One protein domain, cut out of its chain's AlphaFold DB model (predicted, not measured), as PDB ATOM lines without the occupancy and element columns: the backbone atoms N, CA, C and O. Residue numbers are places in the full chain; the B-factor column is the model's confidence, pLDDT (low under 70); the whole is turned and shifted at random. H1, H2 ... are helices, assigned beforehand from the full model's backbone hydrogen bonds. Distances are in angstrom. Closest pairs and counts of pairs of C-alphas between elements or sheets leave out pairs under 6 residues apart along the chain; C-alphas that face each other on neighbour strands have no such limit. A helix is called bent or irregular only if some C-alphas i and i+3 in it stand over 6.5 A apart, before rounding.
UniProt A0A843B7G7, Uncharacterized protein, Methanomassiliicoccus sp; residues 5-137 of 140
ATOM      1  N   ASP A   5     367.311 262.840 309.477       56.44
ATOM      2  CA  ASP A   5     366.165 263.762 309.529       56.44
ATOM      3  C   ASP A   5     365.736 264.105 310.971       56.44
ATOM      4  O   ASP A   5     365.313 265.231 311.240       56.44
ATOM      5  N   ASP A   6     365.927 263.180 311.921       62.97
ATOM      6  CA  ASP A   6     365.532 263.350 313.331       62.97
ATOM      7  C   ASP A   6     366.417 264.354 314.097       62.97
ATOM      8  O   ASP A   6     365.972 264.969 315.066       62.97
ATOM      9  N   LEU A   7     367.663 264.572 313.653       66.94
ATOM     10  CA  LEU A   7     368.576 265.570 314.236       66.94
ATOM     11  C   LEU A   7     368.529 266.931 313.535       66.94
ATOM     12  O   LEU A   7     368.933 267.940 314.122       66.94
ATOM     13  N   LEU A   8     368.015 266.981 312.307       78.31
ATOM     14  CA  LEU A   8     368.001 268.187 311.486       78.31
ATOM     15  C   LEU A   8     367.031 269.237 312.050       78.31
ATOM     16  O   LEU A   8     367.371 270.417 312.145       78.31
ATOM     17  N   VAL A   9     365.857 268.801 312.517       80.75
ATOM     18  CA  VAL A   9     364.852 269.678 313.141       80.75
ATOM     19  C   VAL A   9     365.351 270.284 314.470       80.75
ATOM     20  O   VAL A   9     365.299 271.511 314.604       80.75
ATOM     21  N   PRO A  10     365.905 269.513 315.432       84.94
ATOM     22  CA  PRO A  10     366.539 270.069 316.630       84.94
ATOM     23  C   PRO A  10     367.671 271.058 316.329       84.94
ATOM     24  O   PRO A  10     367.749 272.108 316.968       84.94
ATOM     25  N   LEU A  11     368.531 270.762 315.346       85.81
ATOM     26  CA  LEU A  11     369.630 271.649 314.949       85.81
ATOM     27  C   LEU A  11     369.123 272.984 314.393       85.81
ATOM     28  O   LEU A  11     369.651 274.037 314.757       85.81
ATOM     29  N   ILE A  12     368.073 272.961 313.566       86.44
ATOM     30  CA  ILE A  12     367.428 274.180 313.063       86.44
ATOM     31  C   ILE A  12     366.828 274.985 314.219       86.44
ATOM     32  O   ILE A  12     367.043 276.194 314.284       86.44
ATOM     33  N   LEU A  13     366.123 274.341 315.156       88.94
ATOM     34  CA  LEU A  13     365.528 275.022 316.313       88.94
ATOM     35  C   LEU A  13     366.588 275.675 317.210       88.94
ATOM     36  O   LEU A  13     366.414 276.821 317.626       88.94
ATOM     37  N   ILE A  14     367.707 274.988 317.463       91.88
ATOM     38  CA  ILE A  14     368.842 275.543 318.214       91.88
ATOM     39  C   ILE A  14     369.451 276.732 317.462       91.88
ATOM     40  O   ILE A  14     369.680 277.783 318.062       91.88
ATOM     41  N   GLY A  15     369.669 276.606 316.150       91.50
ATOM     42  CA  GLY A  15     370.181 277.699 315.320       91.50
ATOM     43  C   GLY A  15     369.271 278.930 315.344       91.50
ATOM     44  O   GLY A  15     369.744 280.057 315.496       91.50
ATOM     45  N   LEU A  16     367.957 278.721 315.275       92.81
ATOM     46  CA  LEU A  16     366.959 279.788 315.302       92.81
ATOM     47  C   LEU A  16     366.887 280.458 316.684       92.81
ATOM     48  O   LEU A  16     366.840 281.686 316.770       92.81
ATOM     49  N   ALA A  17     366.982 279.684 317.768       92.50
ATOM     50  CA  ALA A  17     367.073 280.215 319.127       92.50
ATOM     51  C   ALA A  17     368.337 281.070 319.331       92.50
ATOM     52  O   ALA A  17     368.256 282.170 319.881       92.50
ATOM     53  N   LEU A  18     369.496 280.618 318.838       94.12
ATOM     54  CA  LEU A  18     370.745 281.384 318.900       94.12
ATOM     55  C   LEU A  18     370.658 282.694 318.107       94.12
ATOM     56  O   LEU A  18     371.128 283.727 318.586       94.12
ATOM     57  N   LEU A  19     370.017 282.679 316.934       94.75
ATOM     58  CA  LEU A  19     369.774 283.887 316.143       94.75
ATOM     59  C   LEU A  19     368.879 284.886 316.878       94.75
ATOM     60  O   LEU A  19     369.183 286.078 316.881       94.75
ATOM     61  N   ILE A  20     367.816 284.416 317.540       93.62
ATOM     62  CA  ILE A  20     366.952 285.273 318.363       93.62
ATOM     63  C   ILE A  20     367.768 285.911 319.488       93.62
ATOM     64  O   ILE A  20     367.748 287.134 319.623       93.62
ATOM     65  N   VAL A  21     368.535 285.115 320.243       93.12
ATOM     66  CA  VAL A  21     369.381 285.616 321.339       93.12
ATOM     67  C   VAL A  21     370.364 286.671 320.828       93.12
ATOM     68  O   VAL A  21     370.440 287.765 321.399       93.12
ATOM     69  N   ALA A  22     371.058 286.394 319.721       92.75
ATOM     70  CA  ALA A  22     371.993 287.324 319.097       92.75
ATOM     71  C   ALA A  22     371.308 288.629 318.657       92.75
ATOM     72  O   ALA A  22     371.824 289.714 318.933       92.75
ATOM     73  N   ALA A  23     370.126 288.544 318.040       92.25
ATOM     74  CA  ALA A  23     369.349 289.710 317.628       92.25
ATOM     75  C   ALA A  23     368.912 290.561 318.832       92.25
ATOM     76  O   ALA A  23     369.091 291.781 318.819       92.25
ATOM     77  N   THR A  24     368.413 289.940 319.908       90.94
ATOM     78  CA  THR A  24     368.060 290.662 321.141       90.94
ATOM     79  C   THR A  24     369.266 291.324 321.802       90.94
ATOM     80  O   THR A  24     369.171 292.479 322.222       90.94
ATOM     81  N   ALA A  25     370.413 290.645 321.859       89.56
ATOM     82  CA  ALA A  25     371.639 291.210 322.418       89.56
ATOM     83  C   ALA A  25     372.137 292.402 321.585       89.56
ATOM     84  O   ALA A  25     372.461 293.456 322.138       89.56
ATOM     85  N   ALA A  26     372.136 292.272 320.255       91.19
ATOM     86  CA  ALA A  26     372.508 293.349 319.345       91.19
ATOM     87  C   ALA A  26     371.587 294.569 319.505       91.19
ATOM     88  O   ALA A  26     372.074 295.699 319.608       91.19
ATOM     89  N   TYR A  27     370.272 294.348 319.600       89.06
ATOM     90  CA  TYR A  27     369.300 295.416 319.833       89.06
ATOM     91  C   TYR A  27     369.535 296.126 321.173       89.06
ATOM     92  O   TYR A  27     369.578 297.355 321.213       89.06
ATOM     93  N   ALA A  28     369.755 295.379 322.259       85.38
ATOM     94  CA  ALA A  28     370.018 295.949 323.579       85.38
ATOM     95  C   ALA A  28     371.302 296.801 323.607       85.38
ATOM     96  O   ALA A  28     371.324 297.879 324.201       85.38
ATOM     97  N   ILE A  29     372.367 296.353 322.931       89.88
ATOM     98  CA  ILE A  29     373.624 297.109 322.810       89.88
ATOM     99  C   ILE A  29     373.409 298.393 322.008       89.88
ATOM    100  O   ILE A  29     373.901 299.457 322.396       89.88
ATOM    101  N   TRP A  30     372.684 298.310 320.892       90.88
ATOM    102  CA  TRP A  30     372.375 299.472 320.066       90.88
ATOM    103  C   TRP A  30     371.526 300.501 320.826       90.88
ATOM    104  O   TRP A  30     371.866 301.687 320.834       90.88
ATOM    105  N   ASP A  31     370.480 300.053 321.526       86.69
ATOM    106  CA  ASP A  31     369.619 300.922 322.332       86.69
ATOM    107  C   ASP A  31     370.414 301.600 323.457       86.69
ATOM    108  O   ASP A  31     370.333 302.818 323.628       86.69
ATOM    109  N   ALA A  32     371.278 300.848 324.146       85.88
ATOM    110  CA  ALA A  32     372.173 301.393 325.159       85.88
ATOM    111  C   ALA A  32     373.133 302.444 324.580       85.88
ATOM    112  O   ALA A  32     373.272 303.523 325.155       85.88
ATOM    113  N   ARG A  33     373.759 302.184 323.423       91.19
ATOM    114  CA  ARG A  33     374.649 303.153 322.755       91.19
ATOM    115  C   ARG A  33     373.928 304.447 322.386       91.19
ATOM    116  O   ARG A  33     374.513 305.520 322.499       91.19
ATOM    117  N   LYS A  34     372.668 304.356 321.960       92.62
ATOM    118  CA  LYS A  34     371.874 305.518 321.545       92.62
ATOM    119  C   LYS A  34     371.328 306.315 322.732       92.62
ATOM    120  O   LYS A  34     371.376 307.546 322.717       92.62
ATOM    121  N   ASN A  35     370.800 305.633 323.748       91.81
ATOM    122  CA  ASN A  35     370.034 306.267 324.822       91.81
ATOM    123  C   ASN A  35     370.887 306.657 326.031       91.81
ATOM    124  O   ASN A  35     370.617 307.693 326.634       91.81
ATOM    125  N   ARG A  36     371.950 305.911 326.355       91.88
ATOM    126  CA  ARG A  36     372.857 306.253 327.462       91.88
ATOM    127  C   ARG A  36     373.381 307.700 327.406       91.88
ATOM    128  O   ARG A  36     373.187 308.407 328.390       91.88
ATOM    129  N   PRO A  37     373.955 308.201 326.289       94.69
ATOM    130  CA  PRO A  37     374.458 309.580 326.238       94.69
ATOM    131  C   PRO A  37     373.341 310.636 326.251       94.69
ATOM    132  O   PRO A  37     373.599 311.817 326.475       94.69
ATOM    133  N   ARG A  38     372.090 310.261 325.956       92.50
ATOM    134  CA  ARG A  38     370.936 311.164 326.094       92.50
ATOM    135  C   ARG A  38     370.498 311.262 327.552       92.50
ATOM    136  O   ARG A  38     370.311 312.370 328.033       92.50
ATOM    137  N   ALA A  39     370.411 310.128 328.242       93.06
ATOM    138  CA  ALA A  39     370.106 310.073 329.668       93.06
ATOM    139  C   ALA A  39     371.149 310.841 330.499       93.06
ATOM    140  O   ALA A  39     370.791 311.657 331.338       93.06
ATOM    141  N   GLU A  40     372.437 310.658 330.194       93.81
ATOM    142  CA  GLU A  40     373.536 311.367 330.861       93.81
ATOM    143  C   GLU A  40     373.447 312.888 330.674       93.81
ATOM    144  O   GLU A  40     373.580 313.642 331.635       93.81
ATOM    145  N   ARG A  41     373.136 313.350 329.455       94.75
ATOM    146  CA  ARG A  41     372.908 314.776 329.190       94.75
ATOM    147  C   ARG A  41     371.686 315.324 329.925       94.75
ATOM    148  O   ARG A  41     371.773 316.426 330.453       94.75
ATOM    149  N   GLY A  42     370.588 314.569 329.980       91.06
ATOM    150  CA  GLY A  42     369.386 314.954 330.728       91.06
ATOM    151  C   GLY A  42     369.670 315.121 332.220       91.06
ATOM    152  O   GLY A  42     369.344 316.153 332.799       91.06
ATOM    153  N   MET A  43     370.378 314.162 332.823       94.94
ATOM    154  CA  MET A  43     370.798 314.249 334.226       94.94
ATOM    155  C   MET A  43     371.754 315.420 334.481       94.94
ATOM    156  O   MET A  43     371.597 316.139 335.465       94.94
ATOM    157  N   ALA A  44     372.739 315.631 333.603       93.94
ATOM    158  CA  ALA A  44     373.682 316.740 333.734       93.94
ATOM    159  C   ALA A  44     372.986 318.103 333.614       93.94
ATOM    160  O   ALA A  44     373.309 319.031 334.355       93.94
ATOM    161  N   HIS A  45     372.014 318.221 332.705       92.06
ATOM    162  CA  HIS A  45     371.192 319.417 332.572       92.06
ATOM    163  C   HIS A  45     370.389 319.670 333.853       92.06
ATOM    164  O   HIS A  45     370.559 320.724 334.458       92.06
ATOM    165  N   LEU A  46     369.632 318.674 334.329       90.81
ATOM    166  CA  LEU A  46     368.853 318.771 335.567       90.81
ATOM    167  C   LEU A  46     369.730 319.157 336.770       90.81
ATOM    168  O   LEU A  46     369.377 320.054 337.531       90.81
ATOM    169  N   SER A  47     370.910 318.541 336.911       92.94
ATOM    170  CA  SER A  47     371.862 318.856 337.983       92.94
ATOM    171  C   SER A  47     372.379 320.296 337.930       92.94
ATOM    172  O   SER A  47     372.563 320.921 338.976       92.94
ATOM    173  N   ASN A  48     372.629 320.835 336.734       90.81
ATOM    174  CA  ASN A  48     373.071 322.218 336.585       90.81
ATOM    175  C   ASN A  48     371.937 323.203 336.871       90.81
ATOM    176  O   ASN A  48     372.161 324.176 337.590       90.81
ATOM    177  N   SER A  49     370.730 322.932 336.380       86.31
ATOM    178  CA  SER A  49     369.571 323.796 336.611       86.31
ATOM    179  C   SER A  49     369.149 323.817 338.087       86.31
ATOM    180  O   SER A  49     368.779 324.864 338.611       86.31
ATOM    181  N   LEU A  50     369.340 322.711 338.815       87.56
ATOM    182  CA  LEU A  50     369.156 322.627 340.272       87.56
ATOM    183  C   LEU A  50     369.971 323.665 341.058       87.56
ATOM    184  O   LEU A  50     369.524 324.149 342.098       87.56
ATOM    185  N   LYS A  51     371.159 324.040 340.566       85.31
ATOM    186  CA  LYS A  51     372.011 325.050 341.219       85.31
ATOM    187  C   LYS A  51     371.411 326.453 341.140       85.31
ATOM    188  O   LYS A  51     371.711 327.281 341.995       85.31
ATOM    189  N   LEU A  52     370.568 326.706 340.139       82.88
ATOM    190  CA  LEU A  52     369.896 327.988 339.926       82.88
ATOM    191  C   LEU A  52     368.629 328.130 340.777       82.88
ATOM    192  O   LEU A  52     368.135 329.242 340.955       82.88
ATOM    193  N   LEU A  53     368.108 327.025 341.318       80.25
ATOM    194  CA  LEU A  53     366.883 327.045 342.104       80.25
ATOM    195  C   LEU A  53     367.084 327.661 343.497       80.25
ATOM    196  O   LEU A  53     368.138 327.454 344.121       80.25
ATOM    197  N   PRO A  54     366.049 328.339 344.032       77.88
ATOM    198  CA  PRO A  54     365.983 328.717 345.438       77.88
ATOM    199  C   PRO A  54     366.067 327.493 346.355       77.88
ATOM    200  O   PRO A  54     365.596 326.410 346.006       77.88
ATOM    201  N   TYR A  55     366.613 327.676 347.562       80.94
ATOM    202  CA  TYR A  55     366.844 326.585 348.517       80.94
ATOM    203  C   TYR A  55     365.592 325.738 348.795       80.94
ATOM    204  O   TYR A  55     365.683 324.513 348.829       80.94
ATOM    205  N   PHE A  56     364.423 326.376 348.919       78.44
ATOM    206  CA  PHE A  56     363.164 325.699 349.245       78.44
ATOM    207  C   PHE A  56     362.713 324.685 348.181       78.44
ATOM    208  O   PHE A  56     362.049 323.712 348.518       78.44
ATOM    209  N   ALA A  57     363.082 324.888 346.913       79.06
ATOM    210  CA  ALA A  57     362.661 324.026 345.810       79.06
ATOM    211  C   ALA A  57     363.670 322.920 345.482       79.06
ATOM    212  O   ALA A  57     363.328 321.942 344.825       79.06
ATOM    213  N   ARG A  58     364.923 323.037 345.941       85.81
ATOM    214  CA  ARG A  58     365.987 322.080 345.587       85.81
ATOM    215  C   ARG A  58     365.694 320.652 346.043       85.81
ATOM    216  O   ARG A  58     366.133 319.719 345.380       85.81
ATOM    217  N   GLY A  59     364.978 320.477 347.155       87.56
ATOM    218  CA  GLY A  59     364.716 319.158 347.737       87.56
ATOM    219  C   GLY A  59     363.984 318.218 346.780       87.56
ATOM    220  O   GLY A  59     364.448 317.108 346.538       87.56
ATOM    221  N   GLU A  60     362.887 318.682 346.185       87.69
ATOM    222  CA  GLU A  60     362.051 317.872 345.294       87.69
ATOM    223  C   GLU A  60     362.804 317.455 344.022       87.69
ATOM    224  O   GLU A  60     362.876 316.271 343.689       87.69
ATOM    225  N   PHE A  61     363.474 318.403 343.362       90.62
ATOM    226  CA  PHE A  61     364.251 318.110 342.155       90.62
ATOM    227  C   PHE A  61     365.498 317.262 342.436       90.62
ATOM    228  O   PHE A  61     365.930 316.511 341.562       90.62
ATOM    229  N   SER A  62     366.073 317.339 343.644       91.94
ATOM    230  CA  SER A  62     367.179 316.463 344.050       91.94
ATOM    231  C   SER A  62     366.738 315.002 344.104       91.94
ATOM    232  O   SER A  62     367.459 314.141 343.609       91.94
ATOM    233  N   VAL A  63     365.543 314.723 344.634       93.31
ATOM    234  CA  VAL A  63     364.988 313.361 344.661       93.31
ATOM    235  C   VAL A  63     364.787 312.838 343.237       93.31
ATOM    236  O   VAL A  63     365.195 311.720 342.929       93.31
ATOM    237  N   LEU A  64     364.256 313.664 342.330       92.94
ATOM    238  CA  LEU A  64     364.090 313.295 340.916       92.94
ATOM    239  C   LEU A  64     365.430 313.027 340.210       92.94
ATOM    240  O   LEU A  64     365.523 312.143 339.349       92.94
ATOM    241  N   LEU A  65     366.481 313.771 340.564       93.94
ATOM    242  CA  LEU A  65     367.831 313.538 340.053       93.94
ATOM    243  C   LEU A  65     368.403 312.207 340.567       93.94
ATOM    244  O   LEU A  65     368.993 311.458 339.781       93.94
ATOM    245  N   ASP A  66     368.185 311.885 341.841       95.62
ATOM    246  CA  ASP A  66     368.615 310.621 342.446       95.62
ATOM    247  C   ASP A  66     367.879 309.419 341.831       95.62
ATOM    248  O   ASP A  66     368.517 308.442 341.422       95.62
ATOM    249  N   GLU A  67     366.559 309.518 341.659       95.69
ATOM    250  CA  GLU A  67     365.740 308.512 340.969       95.69
ATOM    251  C   GLU A  67     366.194 308.304 339.518       95.69
ATOM    252  O   GLU A  67     366.317 307.169 339.040       95.69
ATOM    253  N   SER A  68     366.515 309.392 338.814       94.12
ATOM    254  CA  SER A  68     367.083 309.332 337.464       94.12
ATOM    255  C   SER A  68     368.431 308.601 337.455       94.12
ATOM    256  O   SER A  68     368.677 307.758 336.586       94.12
ATOM    257  N   GLY A  69     369.281 308.849 338.455       94.81
ATOM    258  CA  GLY A  69     370.543 308.135 338.648       94.81
ATOM    259  C   GLY A  69     370.356 306.635 338.888       94.81
ATOM    260  O   GLY A  69     371.087 305.818 338.321       94.81
ATOM    261  N   ASP A  70     369.341 306.246 339.657       96.62
ATOM    262  CA  ASP A  70     368.976 304.843 339.859       96.62
ATOM    263  C   ASP A  70     368.509 304.156 338.574       96.62
ATOM    264  O   ASP A  70     368.931 303.032 338.275       96.62
ATOM    265  N   LEU A  71     367.673 304.827 337.778       94.12
ATOM    266  CA  LEU A  71     367.241 304.327 336.471       94.12
ATOM    267  C   LEU A  71     368.430 304.167 335.516       94.12
ATOM    268  O   LEU A  71     368.538 303.146 334.827       94.12
ATOM    269  N   PHE A  72     369.359 305.124 335.521       93.38
ATOM    270  CA  PHE A  72     370.585 305.061 334.732       93.38
ATOM    271  C   PHE A  72     371.461 303.864 335.124       93.38
ATOM    272  O   PHE A  72     371.886 303.101 334.249       93.38
ATOM    273  N   ARG A  73     371.676 303.633 336.429       93.56
ATOM    274  CA  ARG A  73     372.416 302.465 336.953       93.56
ATOM    275  C   ARG A  73     371.765 301.141 336.550       93.56
ATOM    276  O   ARG A  73     372.463 300.203 336.163       93.56
ATOM    277  N   LYS A  74     370.430 301.080 336.560       93.56
ATOM    278  CA  LYS A  74     369.632 299.916 336.129       93.56
ATOM    279  C   LYS A  74     369.542 299.758 334.602       93.56
ATOM    280  O   LYS A  74     368.836 298.871 334.132       93.56
ATOM    281  N   LYS A  75     370.241 300.592 333.818       91.56
ATOM    282  CA  LYS A  75     370.208 300.625 332.339       91.56
ATOM    283  C   LYS A  75     368.815 300.906 331.755       91.56
ATOM    284  O   LYS A  75     368.570 300.651 330.577       91.56
ATOM    285  N   ARG A  76     367.909 301.482 332.548       91.88
ATOM    286  CA  ARG A  76     366.571 301.922 332.128       91.88
ATOM    287  C   ARG A  76     366.649 303.322 331.519       91.88
ATOM    288  O   ARG A  76     366.071 304.282 332.023       91.88
ATOM    289  N   TYR A  77     367.413 303.454 330.433       92.56
ATOM    290  CA  TYR A  77     367.758 304.763 329.863       92.56
ATOM    291  C   TYR A  77     366.548 305.535 329.340       92.56
ATOM    292  O   TYR A  77     366.509 306.749 329.481       92.56
ATOM    293  N   ARG A  78     365.557 304.854 328.753       91.75
ATOM    294  CA  ARG A  78     364.341 305.513 328.247       91.75
ATOM    295  C   ARG A  78     363.525 306.145 329.373       91.75
ATOM    296  O   ARG A  78     363.113 307.290 329.241       91.75
ATOM    297  N   ASP A  79     363.377 305.433 330.486       93.62
ATOM    298  CA  ASP A  79     362.664 305.936 331.663       93.62
ATOM    299  C   ASP A  79     363.429 307.093 332.311       93.62
ATOM    300  O   ASP A  79     362.835 308.105 332.663       93.62
ATOM    301  N   CYS A  80     364.762 306.989 332.386       94.38
ATOM    302  CA  CYS A  80     365.619 308.082 332.840       94.38
ATOM    303  C   CYS A  80     365.472 309.334 331.958       94.38
ATOM    304  O   CYS A  80     365.395 310.442 332.481       94.38
ATOM    305  N   ILE A  81     365.411 309.181 330.631       94.25
ATOM    306  CA  ILE A  81     365.188 310.303 329.704       94.25
ATOM    307  C   ILE A  81     363.810 310.926 329.942       94.25
ATOM    308  O   ILE A  81     363.709 312.144 330.012       94.25
ATOM    309  N   ALA A  82     362.761 310.114 330.082       95.50
ATOM    310  CA  ALA A  82     361.413 310.619 330.327       95.50
ATOM    311  C   ALA A  82     361.316 311.373 331.664       95.50
ATOM    312  O   ALA A  82     360.747 312.461 331.711       95.50
ATOM    313  N   LEU A  83     361.919 310.830 332.727       94.88
ATOM    314  CA  LEU A  83     361.923 311.450 334.050       94.88
ATOM    315  C   LEU A  83     362.707 312.766 334.055       94.88
ATOM    316  O   LEU A  83     362.193 313.778 334.514       94.88
ATOM    317  N   THR A  84     363.920 312.770 333.493       94.62
ATOM    318  CA  THR A  84     364.753 313.984 333.411       94.62
ATOM    319  C   THR A  84     364.140 315.063 332.523       94.62
ATOM    320  O   THR A  84     364.258 316.234 332.859       94.62
ATOM    321  N   ALA A  85     363.464 314.696 331.429       93.50
ATOM    322  CA  ALA A  85     362.760 315.653 330.576       93.50
ATOM    323  C   ALA A  85     361.581 316.300 331.312       93.50
ATOM    324  O   ALA A  85     361.481 317.519 331.343       93.50
ATOM    325  N   LYS A  86     360.744 315.492 331.975       94.31
ATOM    326  CA  LYS A  86     359.629 316.014 332.770       94.31
ATOM    327  C   LYS A  86     360.122 316.916 333.906       94.31
ATOM    328  O   LYS A  86     359.622 318.018 334.075       94.31
ATOM    329  N   ALA A  87     361.134 316.466 334.647       93.19
ATOM    330  CA  ALA A  87     361.720 317.246 335.731       93.19
ATOM    331  C   ALA A  87     362.338 318.562 335.230       93.19
ATOM    332  O   ALA A  87     362.287 319.557 335.940       93.19
ATOM    333  N   ALA A  88     362.918 318.581 334.024       90.25
ATOM    334  CA  ALA A  88     363.430 319.806 333.418       90.25
ATOM    335  C   ALA A  88     362.299 320.782 333.052       90.25
ATOM    336  O   ALA A  88     362.411 321.960 333.373       90.25
ATOM    337  N   ASP A  89     361.199 320.298 332.467       92.00
ATOM    338  CA  ASP A  89     360.031 321.132 332.150       92.00
ATOM    339  C   ASP A  89     359.404 321.736 333.420       92.00
ATOM    340  O   ASP A  89     359.131 322.938 333.473       92.00
ATOM    341  N   ASP A  90     359.217 320.922 334.464       91.25
ATOM    342  CA  ASP A  90     358.688 321.372 335.760       91.25
ATOM    343  C   ASP A  90     359.631 322.411 336.406       91.25
ATOM    344  O   ASP A  90     359.194 323.410 336.986       91.25
ATOM    345  N   LEU A  91     360.945 322.213 336.261       90.31
ATOM    346  CA  LEU A  91     361.962 323.135 336.756       90.31
ATOM    347  C   LEU A  91     361.948 324.470 335.999       90.31
ATOM    348  O   LEU A  91     362.044 325.521 336.634       90.31
ATOM    349  N   ASP A  92     361.809 324.458 334.674       89.38
ATOM    350  CA  ASP A  92     361.739 325.673 333.853       89.38
ATOM    351  C   ASP A  92     360.483 326.501 334.166       89.38
ATOM    352  O   ASP A  92     360.539 327.738 334.244       89.38
ATOM    353  N   GLN A  93     359.352 325.836 334.423       89.38
ATOM    354  CA  GLN A  93     358.141 326.501 334.909       89.38
ATOM    355  C   GLN A  93     358.386 327.177 336.259       89.38
ATOM    356  O   GLN A  93     358.055 328.352 336.438       89.38
ATOM    357  N   LEU A  94     359.024 326.474 337.195       88.75
ATOM    358  CA  LEU A  94     359.342 327.036 338.502       88.75
ATOM    359  C   LEU A  94     360.316 328.218 338.397       88.75
ATOM    360  O   LEU A  94     360.106 329.242 339.044       88.75
ATOM    361  N   LEU A  95     361.359 328.117 337.569       86.44
ATOM    362  CA  LEU A  95     362.298 329.216 337.325       86.44
ATOM    363  C   LEU A  95     361.594 330.449 336.753       86.44
ATOM    364  O   LEU A  95     361.952 331.571 337.112       86.44
ATOM    365  N   THR A  96     360.580 330.252 335.911       89.81
ATOM    366  CA  THR A  96     359.749 331.345 335.395       89.81
ATOM    367  C   THR A  96     358.986 332.029 336.526       89.81
ATOM    368  O   THR A  96     359.100 333.242 336.680       89.81
ATOM    369  N   VAL A  97     358.309 331.262 337.387       88.94
ATOM    370  CA  VAL A  97     357.594 331.805 338.558       88.94
ATOM    371  C   VAL A  97     358.543 332.544 339.503       88.94
ATOM    372  O   VAL A  97     358.218 333.626 339.986       88.94
ATOM    373  N   VAL A  98     359.735 331.995 339.749       87.12
ATOM    374  CA  VAL A  98     360.759 332.647 340.574       87.12
ATOM    375  C   VAL A  98     361.195 333.964 339.948       87.12
ATOM    376  O   VAL A  98     361.253 334.971 340.647       87.12
ATOM    377  N   ARG A  99     361.479 333.992 338.643       88.25
ATOM    378  CA  ARG A  99     361.868 335.220 337.940       88.25
ATOM    379  C   ARG A  99     360.779 336.288 338.030       88.25
ATOM    380  O   ARG A  99     361.096 337.439 338.317       88.25
ATOM    381  N   ASP A 100     359.528 335.905 337.820       90.50
ATOM    382  CA  ASP A 100     358.398 336.833 337.854       90.50
ATOM    383  C   ASP A 100     358.172 337.360 339.283       90.50
ATOM    384  O   ASP A 100     358.023 338.564 339.485       90.50
ATOM    385  N   GLY A 101     358.282 336.495 340.300       87.75
ATOM    386  CA  GLY A 101     358.234 336.892 341.711       87.75
ATOM    387  C   GLY A 101     359.351 337.864 342.111       87.75
ATOM    388  O   GLY A 101     359.110 338.808 342.864       87.75
ATOM    389  N   ARG A 102     360.567 337.688 341.572       88.00
ATOM    390  CA  ARG A 102     361.678 338.637 341.766       88.00
ATOM    391  C   ARG A 102     361.387 339.994 341.125       88.00
ATOM    392  O   ARG A 102     361.573 341.015 341.775       88.00
ATOM    393  N   ALA A 103     360.886 340.004 339.890       89.25
ATOM    394  CA  ALA A 103     360.545 341.241 339.190       89.25
ATOM    395  C   ALA A 103     359.439 342.035 339.913       89.25
ATOM    396  O   ALA A 103     359.512 343.262 340.010       89.25
ATOM    397  N   GLU A 104     358.438 341.345 340.465       89.44
ATOM    398  CA  GLU A 104     357.399 341.970 341.291       89.44
ATOM    399  C   GLU A 104     357.973 342.571 342.582       89.44
ATOM    400  O   GLU A 104     357.630 343.700 342.939       89.44
ATOM    401  N   LEU A 105     358.891 341.874 343.261       88.12
ATOM    402  CA  LEU A 105     359.574 342.421 344.439       88.12
ATOM    403  C   LEU A 105     360.382 343.681 344.123       88.12
ATOM    404  O   LEU A 105     360.275 344.662 344.861       88.12
ATOM    405  N   ASP A 106     361.139 343.677 343.026       88.00
ATOM    406  CA  ASP A 106     361.904 344.845 342.581       88.00
ATOM    407  C   ASP A 106     360.965 346.027 342.264       88.00
ATOM    408  O   ASP A 106     361.234 347.177 342.624       88.00
ATOM    409  N   SER A 107     359.802 345.751 341.659       90.81
ATOM    410  CA  SER A 107     358.760 346.757 341.410       90.81
ATOM    411  C   SER A 107     358.189 347.342 342.705       90.81
ATOM    412  O   SER A 107     358.017 348.560 342.819       90.81
ATOM    413  N   ILE A 108     357.887 346.494 343.694       88.75
ATOM    414  CA  ILE A 108     357.398 346.925 345.012       88.75
ATOM    415  C   ILE A 108     358.446 347.798 345.704       88.75
ATOM    416  O   ILE A 108     358.099 348.848 346.246       88.75
ATOM    417  N   GLU A 109     359.718 347.414 345.653       88.56
ATOM    418  CA  GLU A 109     360.792 348.187 346.268       88.56
ATOM    419  C   GLU A 109     360.939 349.572 345.635       88.56
ATOM    420  O   GLU A 109     360.952 350.572 346.356       88.56
ATOM    421  N   SER A 110     360.905 349.660 344.304       89.38
ATOM    422  CA  SER A 110     360.906 350.943 343.596       89.38
ATOM    423  C   SER A 110     359.721 351.836 343.999       89.38
ATOM    424  O   SER A 110     359.877 353.041 344.222       89.38
ATOM    425  N   LYS A 111     358.522 351.259 344.169       90.25
ATOM    426  CA  LYS A 111     357.337 352.000 344.643       90.25
ATOM    427  C   LYS A 111     357.508 352.502 346.078       90.25
ATOM    428  O   LYS A 111     357.077 353.614 346.383       90.25
ATOM    429  N   ILE A 112     358.140 351.715 346.946       89.19
ATOM    430  CA  ILE A 112     358.428 352.107 348.331       89.19
ATOM    431  C   ILE A 112     359.434 353.258 348.369       89.19
ATOM    432  O   ILE A 112     359.224 354.226 349.103       89.19
ATOM    433  N   GLU A 113     360.487 353.202 347.556       88.81
ATOM    434  CA  GLU A 113     361.452 354.298 347.426       88.81
ATOM    435  C   GLU A 113     360.784 355.586 346.930       88.81
ATOM    436  O   GLU A 113     360.976 356.653 347.516       88.81
ATOM    437  N   ALA A 114     359.920 355.486 345.915       91.19
ATOM    438  CA  ALA A 114     359.159 356.623 345.401       91.19
ATOM    439  C   ALA A 114     358.193 357.213 346.447       91.19
ATOM    440  O   ALA A 114     358.035 358.433 346.530       91.19
ATOM    441  N   ALA A 115     357.553 356.373 347.263       89.69
ATOM    442  CA  ALA A 115     356.695 356.820 348.357       89.69
ATOM    443  C   ALA A 115     357.503 357.532 349.455       89.69
ATOM    444  O   ALA A 115     357.108 358.610 349.906       89.69
ATOM    445  N   ARG A 116     358.673 356.992 349.818       89.38
ATOM    446  CA  ARG A 116     359.594 357.613 350.780       89.38
ATOM    447  C   ARG A 116     360.094 358.972 350.291       89.38
ATOM    448  O   ARG A 116     360.115 359.920 351.072       89.38
ATOM    449  N   ALA A 117     360.405 359.107 349.001       91.25
ATOM    450  CA  ALA A 117     360.775 360.389 348.391       91.25
ATOM    451  C   ALA A 117     359.657 361.449 348.475       91.25
ATOM    452  O   ALA A 117     359.930 362.645 348.436       91.25
ATOM    453  N   ARG A 118     358.397 361.022 348.628       94.19
ATOM    454  CA  ARG A 118     357.223 361.890 348.830       94.19
ATOM    455  C   ARG A 118     356.878 362.113 350.309       94.19
ATOM    456  O   ARG A 118     355.831 362.681 350.603       94.19
ATOM    457  N   GLY A 119     357.731 361.670 351.233       91.56
ATOM    458  CA  GLY A 119     357.546 361.836 352.677       91.56
ATOM    459  C   GLY A 119     356.645 360.789 353.339       91.56
ATOM    460  O   GLY A 119     356.307 360.938 354.511       91.56
ATOM    461  N   LEU A 120     356.253 359.727 352.629       89.88
ATOM    462  CA  LEU A 120     355.491 358.623 353.218       89.88
ATOM    463  C   LEU A 120     356.442 357.655 353.928       89.88
ATOM    464  O   LEU A 120     357.442 357.215 353.359       89.88
ATOM    465  N   THR A 121     356.117 357.288 355.167       86.25
ATOM    466  CA  THR A 121     356.855 356.253 355.902       86.25
ATOM    467  C   THR A 121     356.158 354.916 355.689       86.25
ATOM    468  O   THR A 121     354.979 354.783 356.005       86.25
ATOM    469  N   ILE A 122     356.877 353.943 355.133       84.06
ATOM    470  CA  ILE A 122     356.387 352.576 354.940       84.06
ATOM    471  C   ILE A 122     357.184 351.661 355.859       84.06
ATOM    472  O   ILE A 122     358.415 351.623 355.787       84.06
ATOM    473  N   ASP A 123     356.468 350.935 356.709       86.19
ATOM    474  CA  ASP A 123     357.025 349.886 357.550       86.19
ATOM    475  C   ASP A 123     357.198 348.608 356.715       86.19
ATOM    476  O   ASP A 123     356.221 347.991 356.288       86.19
ATOM    477  N   ARG A 124     358.459 348.246 356.443       84.75
ATOM    478  CA  ARG A 124     358.832 347.074 355.635       84.75
ATOM    479  C   ARG A 124     358.564 345.755 356.362       84.75
ATOM    480  O   ARG A 124     358.298 344.753 355.698       84.75
ATOM    481  N   GLU A 125     358.613 345.765 357.693       83.75
ATOM    482  CA  GLU A 125     358.382 344.589 358.529       83.75
ATOM    483  C   GLU A 125     356.888 344.259 358.562       83.75
ATOM    484  O   GLU A 125     356.506 343.115 358.320       83.75
ATOM    485  N   ALA A 126     356.037 345.279 358.720       83.81
ATOM    486  CA  ALA A 126     354.581 345.118 358.708       83.81
ATOM    487  C   ALA A 126     354.038 344.533 357.389       83.81
ATOM    488  O   ALA A 126     353.062 343.785 357.397       83.81
ATOM    489  N   ILE A 127     354.670 344.851 356.253       82.88
ATOM    490  CA  ILE A 127     354.307 344.295 354.936       82.88
ATOM    491  C   ILE A 127     355.079 343.012 354.586       82.88
ATOM    492  O   ILE A 127     354.903 342.473 353.495       82.88
ATOM    493  N   GLY A 128     355.953 342.528 355.477       84.00
ATOM    494  CA  GLY A 128     356.713 341.289 355.295       84.00
ATOM    495  C   GLY A 128     357.707 341.303 354.127       84.00
ATOM    496  O   GLY A 128     358.085 340.236 353.637       84.00
ATOM    497  N   LEU A 129     358.140 342.481 353.663       84.56
ATOM    498  CA  LEU A 129     358.939 342.613 352.439       84.56
ATOM    499  C   LEU A 129     360.297 341.914 352.551       84.56
ATOM    500  O   LEU A 129     360.741 341.261 351.608       84.56
ATOM    501  N   ASP A 130     360.939 342.011 353.713       83.69
ATOM    502  CA  ASP A 130     362.264 341.424 353.929       83.69
ATOM    503  C   ASP A 130     362.194 339.884 354.004       83.69
ATOM    504  O   ASP A 130     363.083 339.184 353.513       83.69
ATOM    505  N   GLY A 131     361.081 339.339 354.514       82.81
ATOM    506  CA  GLY A 131     360.788 337.904 354.463       82.81
ATOM    507  C   GLY A 131     360.556 337.409 353.034       82.81
ATOM    508  O   GLY A 131     361.099 336.375 352.639       82.81
ATOM    509  N   ALA A 132     359.813 338.175 352.230       82.75
ATOM    510  CA  ALA A 132     359.584 337.860 350.825       82.75
ATOM    511  C   ALA A 132     360.888 337.912 350.011       82.75
ATOM    512  O   ALA A 132     361.175 336.985 349.255       82.75
ATOM    513  N   LYS A 133     361.733 338.931 350.216       81.75
ATOM    514  CA  LYS A 133     363.059 339.022 349.582       81.75
ATOM    515  C   LYS A 133     363.923 337.797 349.848       81.75
ATOM    516  O   LYS A 133     364.464 337.210 348.911       81.75
ATOM    517  N   LYS A 134     363.990 337.369 351.112       80.44
ATOM    518  CA  LYS A 134     364.731 336.169 351.511       80.44
ATOM    519  C   LYS A 134     364.164 334.901 350.869       80.44
ATOM    520  O   LYS A 134     364.930 334.051 350.428       80.44
ATOM    521  N   PHE A 135     362.840 334.774 350.788       79.69
ATOM    522  CA  PHE A 135     362.188 333.627 350.155       79.69
ATOM    523  C   PHE A 135     362.527 333.523 348.659       79.69
ATOM    524  O   PHE A 135     362.924 332.458 348.190       79.69
ATOM    525  N   TRP A 136     362.438 334.631 347.921       78.56
ATOM    526  CA  TRP A 136     362.695 334.661 346.475       78.56
ATOM    527  C   TRP A 136     364.189 334.759 346.109       78.56
ATOM    528  O   TRP A 136     364.552 334.626 344.934       78.56
ATOM    529  N   GLY A 137     365.071 334.955 347.093       68.31
ATOM    530  CA  GLY A 137     366.513 335.108 346.894       68.31
ATOM    531  C   GLY A 137     366.876 336.410 346.179       68.31
ATOM    532  O   GLY A 137     367.698 336.396 345.265       68.31
TER     533      GLY A 137
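Overview. This is residues 5 to 137 of the 140 residues of an uncharacterized protein of Methanomassiliicoccus sp (UniProt A0A843B7G7). A short bundle of three antiparallel helical pieces, H1b, H2 and the first part of H3, forms the middle of a long, thin model. At one end the straight arm H1a sticks out with its free residues 5 to 27; at the other, H3 runs on past the bundle, and the chain folds back so that the short helix H4 packs on H3. The printed part has 133 residues with four named helices, H1, H2, H3 and H4 in chain order, and no named strand; the class is all helix. It is extended, with a radius of gyration of the C-alphas of 27.6 A, and spans 107 by 18 by 16 A.

Arrangement. Start at H1, residues 5 to 50, assigned as one helix by its hydrogen bonds but bent: C-alphas 34 and 37 are 6.7 A apart. Its arms H1a, residues 5 to 34, and H1b, residues 37 to 50, stand at a shallow tilt of 30 degrees. Next, H1b and H2, residues 55 to 73, touch as a hairpin, opposite ways at 15 degrees; their closest C-alphas, those of Leu 50 and Arg 58, are 6.2 A apart. H2 and H3, residues 77 to 117, form another hairpin, opposite ways at 13 degrees, with the closest C-alphas, Ser 68 and Cys 80, 5.0 A apart. H3 touches H1b, running the same way at 22 degrees, closest at C-alphas 39 and 81, 4.9 A. H1b, H2 and H3 are an up and down bundle, each running against the one before; H3 touches H1b and H2 with residues 77 to 91 alone. Farther along, residues 98 to 105 of H3 touch H4, residues 129 to 136, in a hairpin at 19 degrees; C-alphas 102 and 136 are closest, 6.2 A. H2 and H4 are only just apart, closest 8.0 A. Every O i to N i+4 pair is within hydrogen-bond range in H1b, H3 and H4; in H1a 24 of 26 are, in H2 12 of 15.

Along the chain. Find C-alpha 5 at (366.165, 263.762, 309.529); from there H1a runs 43.8 A, and H1b 19.9 A. H2 covers 27.3 A and is only just irregular: C-alphas 56 and 59 are 6.9 A apart. H3 goes 59.0 A from C-alpha 77 at (367.758, 304.763, 329.863). H4, 10.6 A long, ends at C-alpha 136, (362.695, 334.661, 346.475).

Size, cuts and confidence. Look to Asp 5 and Gly 119 for the C-alphas farthest apart, 107.5 A. The printed part has no cut; the link from H3 to H4, 11 residues, is long, and the other two are tight. Residues 114 to 119 also stand free. The mean pLDDT of the printed part is 88.6; residues 5 to 7 and 137 are under 70.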